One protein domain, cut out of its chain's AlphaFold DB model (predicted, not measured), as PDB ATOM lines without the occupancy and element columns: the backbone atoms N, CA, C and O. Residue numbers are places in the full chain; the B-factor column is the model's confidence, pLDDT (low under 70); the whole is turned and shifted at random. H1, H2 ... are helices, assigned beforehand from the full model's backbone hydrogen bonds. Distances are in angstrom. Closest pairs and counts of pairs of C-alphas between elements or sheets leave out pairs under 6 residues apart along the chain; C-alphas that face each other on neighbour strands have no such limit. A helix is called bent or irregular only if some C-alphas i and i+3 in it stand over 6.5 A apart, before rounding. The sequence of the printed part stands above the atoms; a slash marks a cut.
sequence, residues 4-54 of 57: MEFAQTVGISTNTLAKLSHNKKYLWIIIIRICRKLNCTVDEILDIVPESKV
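AT A GLANCE: This is residues 4 to 54 of the 57 residues of an uncharacterized protein of Ruminococcus gnavus (UniProt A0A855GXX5). A short helix, H1, stands across one end of an open arm made by two further helices, H2 and H3, which meet end to end at a wide corner and make the longest axis. After H3, residues 39 to 46 fold back near that helix, and residues 47 to 54 then stick out from the body as a tail with no named element. The printed part has 51 residues with three named helices, in the order H1, H2, H3 along the chain, and no named strand; the class is all helix. The whole is loose, with a radius of gyration of the C-alphas of 13.9 A, and its C-alphas span 35 by 28 by 19 A along their three main axes.

HOW THE PARTS SIT: The printed part begins with H1, residues 4 to 9. A tight link of 4 residues joins it to H2, residues 14 to 23. H1 and H2 only just touch, with 3 pairs of C-alphas within 8 A, and they touch only at the corner by their link. Their closest C-alphas are those of Ala 7 and Leu 17, 6.7 A apart. The lines of H1 and H2 are about perpendicular, at 78 degrees, and their centres are 12.6 A apart. A tight link of 1 residue, Lys 24, leads on to H3, residues 25 to 38. H2 and H3 meet only through their link. H1 and H3 are apart. In H1, H2 and H3 every backbone O i to N i+4 pair is within hydrogen-bond range.

IN THESE COORDINATES: H1 runs from Met 4, whose C-alpha is at (49.911, 19.057, 71.490), to Thr 9, 8.6 A from first to last C-alpha. H2 has 10 residues, from Thr 14 to Asn 23, and is 14.2 A long between the C-alphas at its ends; C-alpha 14 is at (49.826, 15.018, 77.913). H3, the longest helix with 14 residues, runs 20.3 A from C-alpha 25 to C-alpha 38, which is at (49.638, 48.417, 89.476). No helix is bent. Residues 39 to 54, which hold no named element, end at C-alpha 54 at (67.152, 30.569, 92.205).

THE WHOLE: The two C-alphas farthest apart are those of Thr 14 and Leu 38, at 35.3 A. The first and last printed C-alphas, of Met 4 and Val 54, are 29.3 A apart. Residues 21 to 27 stand free, of which 21 to 23 belong to H2 and 25 to 27 belong to H3; residues 47 to 54 stand free as well. Without these stretches the body has 36 residues and spans 35 by 17 by 12 A. The printed part has no cut, and both links between named helices are tight. The mean pLDDT of the printed part is 84.2; residues 21 to 26 and 53 to 54 of the model are under 70.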
ATOM      1  N   MET A   4      48.973  20.187  71.490       84.56
ATOM      2  CA  MET A   4      49.911  19.057  71.490       84.56
ATOM      3  C   MET A   4      51.315  19.431  71.005       84.56
ATOM      4  O   MET A   4      52.289  19.015  71.622       84.56
ATOM      5  N   GLU A   5      51.420  20.246  69.954       87.56
ATOM      6  CA  GLU A   5      52.707  20.752  69.453       87.56
ATOM      7  C   GLU A   5      53.410  21.591  70.525       87.56
ATOM      8  O   GLU A   5      54.611  21.444  70.744       87.56
ATOM      9  N   PHE A   6      52.652  22.419  71.255       85.31
ATOM     10  CA  PHE A   6      53.181  23.194  72.378       85.31
ATOM     11  C   PHE A   6      53.742  22.288  73.472       85.31
ATOM     12  O   PHE A   6      54.873  22.480  73.903       85.31
ATOM     13  N   ALA A   7      52.977  21.274  73.884       86.06
ATOM     14  CA  ALA A   7      53.399  20.345  74.925       86.06
ATOM     15  C   ALA A   7      54.691  19.599  74.562       86.06
ATOM     16  O   ALA A   7      55.570  19.466  75.410       86.06
ATOM     17  N   GLN A   8      54.827  19.178  73.302       87.62
ATOM     18  CA  GLN A   8      56.053  18.560  72.794       87.62
ATOM     19  C   GLN A   8      57.226  19.543  72.792       87.62
ATOM     20  O   GLN A   8      58.298  19.206  73.283       87.62
ATOM     21  N   THR A   9      57.007  20.766  72.301       89.00
ATOM     22  CA  THR A   9      58.042  21.810  72.213       89.00
ATOM     23  C   THR A   9      58.627  22.153  73.584       89.00
ATOM     24  O   THR A   9      59.827  22.368  73.707       89.00
ATOM     25  N   VAL A  10      57.790  22.177  74.625       88.81
ATOM     26  CA  VAL A  10      58.205  22.519  75.998       88.81
ATOM     27  C   VAL A  10      58.478  21.290  76.877       88.81
ATOM     28  O   VAL A  10      58.642  21.428  78.086       88.81
ATOM     29  N   GLY A  11      58.509  20.084  76.294       87.88
ATOM     30  CA  GLY A  11      58.906  18.852  76.981       87.88
ATOM     31  C   GLY A  11      57.936  18.340  78.056       87.88
ATOM     32  O   GLY A  11      58.355  17.618  78.958       87.88
ATOM     33  N   ILE A  12      56.646  18.687  77.997       90.00
ATOM     34  CA  ILE A  12      55.650  18.250  78.993       90.00
ATOM     35  C   ILE A  12      54.749  17.130  78.466       90.00
ATOM     36  O   ILE A  12      54.284  17.142  77.327       90.00
ATOM     37  N   SER A  13      54.438  16.165  79.337       88.00
ATOM     38  CA  SER A  13      53.519  15.071  79.004       88.00
ATOM     39  C   SER A  13      52.078  15.557  78.800       88.00
ATOM     40  O   SER A  13      51.658  16.583  79.344       88.00
ATOM     41  N   THR A  14      51.269  14.771  78.089       84.75
ATOM     42  CA  THR A  14      49.826  15.018  77.913       84.75
ATOM     43  C   THR A  14      49.073  15.072  79.247       84.75
ATOM     44  O   THR A  14      48.185  15.906  79.423       84.75
ATOM     45  N   ASN A  15      49.471  14.248  80.221       83.50
ATOM     46  CA  ASN A  15      48.921  14.255  81.578       83.50
ATOM     47  C   ASN A  15      49.273  15.556  82.327       83.50
ATOM     48  O   ASN A  15      48.410  16.192  82.931       83.50
ATOM     49  N   THR A  16      50.530  16.008  82.238       82.94
ATOM     50  CA  THR A  16      50.970  17.295  82.803       82.94
ATOM     51  C   THR A  16      50.222  18.462  82.157       82.94
ATOM     52  O   THR A  16      49.763  19.364  82.856       82.94
ATOM     53  N   LEU A  17      50.024  18.425  80.840       83.25
ATOM     54  CA  LEU A  17      49.275  19.432  80.088       83.25
ATOM     55  C   LEU A  17      47.790  19.496  80.488       83.25
ATOM     56  O   LEU A  17      47.222  20.588  80.604       83.25
ATOM     57  N   ALA A  18      47.158  18.344  80.729       81.12
ATOM     58  CA  ALA A  18      45.803  18.276  81.269       81.12
ATOM     59  C   ALA A  18      45.752  18.915  82.665       81.12
ATOM     60  O   ALA A  18      44.974  19.840  82.891       81.12
ATOM     61  N   LYS A  19      46.665  18.536  83.570       74.50
ATOM     62  CA  LYS A  19      46.763  19.123  84.919       74.50
ATOM     63  C   LYS A  19      47.005  20.634  84.894       74.50
ATOM     64  O   LYS A  19      46.369  21.347  85.662       74.50
ATOM     65  N   LEU A  20      47.858  21.150  84.005       72.19
ATOM     66  CA  LEU A  20      48.089  22.593  83.835       72.19
ATOM     67  C   LEU A  20      46.810  23.352  83.472       72.19
ATOM     68  O   LEU A  20      46.598  24.461  83.957       72.19
ATOM     69  N   SER A  21      45.951  22.730  82.663       68.19
ATOM     70  CA  SER A  21      44.673  23.311  82.241       68.19
ATOM     71  C   SER A  21      43.670  23.433  83.400       68.19
ATOM     72  O   SER A  21      42.771  24.266  83.330       68.19
ATOM     73  N   HIS A  22      43.828  22.640  84.467       65.94
ATOM     74  CA  HIS A  22      42.884  22.576  85.589       65.94
ATOM     75  C   HIS A  22      43.431  23.152  86.915       65.94
ATOM     76  O   HIS A  22      42.680  23.803  87.635       65.94
ATOM     77  N   ASN A  23      44.723  22.983  87.235       59.12
ATOM     78  CA  ASN A  23      45.258  23.173  88.599       59.12
ATOM     79  C   ASN A  23      46.110  24.431  88.844       59.12
ATOM     80  O   ASN A  23      46.368  24.754  90.000       59.12
ATOM     81  N   LYS A  24      46.550  25.184  87.825       59.06
ATOM     82  CA  LYS A  24      47.396  26.382  88.055       59.06
ATOM     83  C   LYS A  24      46.621  27.680  88.318       59.06
ATOM     84  O   LYS A  24      47.224  28.743  88.408       59.06
ATOM     85  N   LYS A  25      45.295  27.631  88.461       61.75
ATOM     86  CA  LYS A  25      44.460  28.841  88.474       61.75
ATOM     87  C   LYS A  25      44.782  29.795  89.637       61.75
ATOM     88  O   LYS A  25      44.722  31.003  89.446       61.75
ATOM     89  N   TYR A  26      45.152  29.284  90.814       67.06
ATOM     90  CA  TYR A  26      45.250  30.113  92.023       67.06
ATOM     91  C   TYR A  26      46.437  31.094  92.023       67.06
ATOM     92  O   TYR A  26      46.236  32.279  92.272       67.06
ATOM     93  N   LEU A  27      47.651  30.643  91.674       75.62
ATOM     94  CA  LEU A  27      48.831  31.523  91.631       75.62
ATOM     95  C   LEU A  27      48.677  32.617  90.563       75.62
ATOM     96  O   LEU A  27      48.920  33.793  90.823       75.62
ATOM     97  N   TRP A  28      48.190  32.241  89.379       83.75
ATOM     98  CA  TRP A  28      47.958  33.191  88.293       83.75
ATOM     99  C   TRP A  28      46.891  34.233  88.639       83.75
ATOM    100  O   TRP A  28      47.029  35.387  88.246       83.75
ATOM    101  N   ILE A  29      45.860  33.881  89.422       86.50
ATOM    102  CA  ILE A  29      44.869  34.858  89.901       86.50
ATOM    103  C   ILE A  29      45.533  35.957  90.741       86.50
ATOM    104  O   ILE A  29      45.160  37.122  90.605       86.50
ATOM    105  N   ILE A  30      46.501  35.617  91.598       89.06
ATOM    106  CA  ILE A  30      47.196  36.604  92.437       89.06
ATOM    107  C   ILE A  30      48.015  37.559  91.562       89.06
ATOM    108  O   ILE A  30      47.866  38.771  91.697       89.06
ATOM    109  N   ILE A  31      48.786  37.026  90.611       91.50
ATOM    110  CA  ILE A  31      49.570  37.820  89.649       91.50
ATOM    111  C   ILE A  31      48.650  38.772  88.867       91.50
ATOM    112  O   ILE A  31      48.906  39.969  88.804       91.50
ATOM    113  N   ILE A  32      47.505  38.283  88.377       91.69
ATOM    114  CA  ILE A  32      46.507  39.113  87.678       91.69
ATOM    115  C   ILE A  32      45.977  40.242  88.576       91.69
ATOM    116  O   ILE A  32      45.766  41.361  88.106       91.69
ATOM    117  N   ARG A  33      45.734  39.976  89.867       93.75
ATOM    118  CA  ARG A  33      45.282  41.004  90.822       93.75
ATOM    119  C   ARG A  33      46.348  42.076  91.043       93.75
ATOM    120  O   ARG A  33      45.982  43.245  91.134       93.75
ATOM    121  N   ILE A  34      47.622  41.690  91.098       94.06
ATOM    122  CA  ILE A  34      48.756  42.617  91.204       94.06
ATOM    123  C   ILE A  34      48.830  43.490  89.947       94.06
ATOM    124  O   ILE A  34      48.760  44.711  90.071       94.06
ATOM    125  N   CYS A  35      48.839  42.884  88.755       95.75
ATOM    126  CA  CYS A  35      48.874  43.610  87.480       95.75
ATOM    127  C   CYS A  35      47.749  44.646  87.367       95.75
ATOM    128  O   CYS A  35      47.987  45.807  87.053       95.75
ATOM    129  N   ARG A  36      46.514  44.262  87.719       95.38
ATOM    130  CA  ARG A  36      45.362  45.182  87.721       95.38
ATOM    131  C   ARG A  36      45.499  46.325  88.722       95.38
ATOM    132  O   ARG A  36      44.981  47.406  88.470       95.38
ATOM    133  N   LYS A  37      46.136  46.085  89.871       96.94
ATOM    134  CA  LYS A  37      46.323  47.108  90.907       96.94
ATOM    135  C   LYS A  37      47.426  48.099  90.539       96.94
ATOM    136  O   LYS A  37      47.294  49.271  90.874       96.94
ATOM    137  N   LEU A  38      48.480  47.621  89.885       95.75
ATOM    138  CA  LEU A  38      49.638  48.417  89.476       95.75
ATOM    139  C   LEU A  38      49.502  49.000  88.062       95.75
ATOM    140  O   LEU A  38      50.320  49.825  87.679       95.75
ATOM    141  N   ASN A  39      48.460  48.610  87.319       96.00
ATOM    142  CA  ASN A  39      48.266  48.946  85.908       96.00
ATOM    143  C   ASN A  39      49.491  48.578  85.050       96.00
ATOM    144  O   ASN A  39      49.952  49.381  84.242       96.00
ATOM    145  N   CYS A  40      50.001  47.364  85.262       94.62
ATOM    146  CA  CYS A  40      51.165  46.812  84.577       94.62
ATOM    147  C   CYS A  40      50.830  45.498  83.854       94.62
ATOM    148  O   CYS A  40      49.784  44.876  84.097       94.62
ATOM    149  N   THR A  41      51.721  45.054  82.977       92.88
ATOM    150  CA  THR A  41      51.703  43.735  82.343       92.88
ATOM    151  C   THR A  41      52.517  42.721  83.156       92.88
ATOM    152  O   THR A  41      53.193  43.052  84.128       92.88
ATOM    153  N   VAL A  42      52.383  41.431  82.833       91.50
ATOM    154  CA  VAL A  42      53.033  40.354  83.609       91.50
ATOM    155  C   VAL A  42      54.557  40.394  83.457       91.50
ATOM    156  O   VAL A  42      55.267  40.107  84.416       91.50
ATOM    157  N   ASP A  43      55.046  40.772  82.278       90.88
ATOM    158  CA  ASP A  43      56.467  40.943  81.959       90.88
ATOM    159  C   ASP A  43      57.131  42.090  82.733       90.88
ATOM    160  O   ASP A  43      58.334  42.055  82.947       90.88
ATOM    161  N   GLU A  44      56.362  43.057  83.236       91.88
ATOM    162  CA  GLU A  44      56.898  44.141  84.069       91.88
ATOM    163  C   GLU A  44      57.158  43.710  85.526       91.88
ATOM    164  O   GLU A  44      57.811  44.439  86.272       91.88
ATOM    165  N   ILE A  45      56.637  42.554  85.963       90.38
ATOM    166  CA  ILE A  45      56.721  42.100  87.366       90.38
ATOM    167  C   ILE A  45      57.323  40.701  87.550       90.38
ATOM    168  O   ILE A  45      57.550  40.294  88.690       90.38
ATOM    169  N   LEU A  46      57.545  39.944  86.470       88.88
ATOM    170  CA  LEU A  46      58.101  38.591  86.509       88.88
ATOM    171  C   LEU A  46      59.155  38.392  85.421       88.88
ATOM    172  O   LEU A  46      58.873  38.582  84.242       88.88
ATOM    173  N   ASP A  47      60.305  37.856  85.826       88.81
ATOM    174  CA  ASP A  47      61.375  37.424  84.930       88.81
ATOM    175  C   ASP A  47      61.531  35.901  84.943       88.81
ATOM    176  O   ASP A  47      61.528  35.253  85.994       88.81
ATOM    177  N   ILE A  48      61.722  35.313  83.759       87.44
ATOM    178  CA  ILE A  48      62.109  33.904  83.625       87.44
ATOM    179  C   ILE A  48      63.634  33.833  83.698       87.44
ATOM    180  O   ILE A  48      64.330  34.105  82.720       87.44
ATOM    181  N   VAL A  49      64.156  33.461  84.865       88.06
ATOM    182  CA  VAL A  49      65.596  33.279  85.088       88.06
ATOM    183  C   VAL A  49      65.998  31.801  84.999       88.06
ATOM    184  O   VAL A  49      65.168  30.924  85.245       88.06
ATOM    185  N   PRO A  50      67.266  31.487  84.665       87.25
ATOM    186  CA  PRO A  50      67.769  30.116  84.717       87.25
ATOM    187  C   PRO A  50      67.633  29.507  86.118       87.25
ATOM    188  O   PRO A  50      67.845  30.200  87.112       87.25
ATOM    189  N   GLU A  51      67.376  28.198  86.202       80.19
ATOM    190  CA  GLU A  51      67.225  27.479  87.483       80.19
ATOM    191  C   GLU A  51      68.446  27.629  88.406       80.19
ATOM    192  O   GLU A  51      68.305  27.697  89.624       80.19
ATOM    193  N   SER A  52      69.645  27.781  87.836       81.06
ATOM    194  CA  SER A  52      70.889  28.015  88.579       81.06
ATOM    195  C   SER A  52      70.941  29.347  89.337       81.06
ATOM    196  O   SER A  52      71.839  29.543  90.152       81.06
ATOM    197  N   LYS A  53      70.004  30.267  89.077       68.06
ATOM    198  CA  LYS A  53      69.912  31.581  89.726       68.06
ATOM    199  C   LYS A  53      68.790  31.681  90.759       68.06
ATOM    200  O   LYS A  53      68.543  32.776  91.260       68.06
ATOM    201  N   VAL A  54      68.126  30.577  91.105       66.81
ATOM    202  CA  VAL A  54      67.152  30.569  92.205       66.81
ATOM    203  C   VAL A  54      67.918  30.604  93.529       66.81
ATOM    204  O   VAL A  54      68.182  29.584  94.159       66.81
TER     205      VAL A  54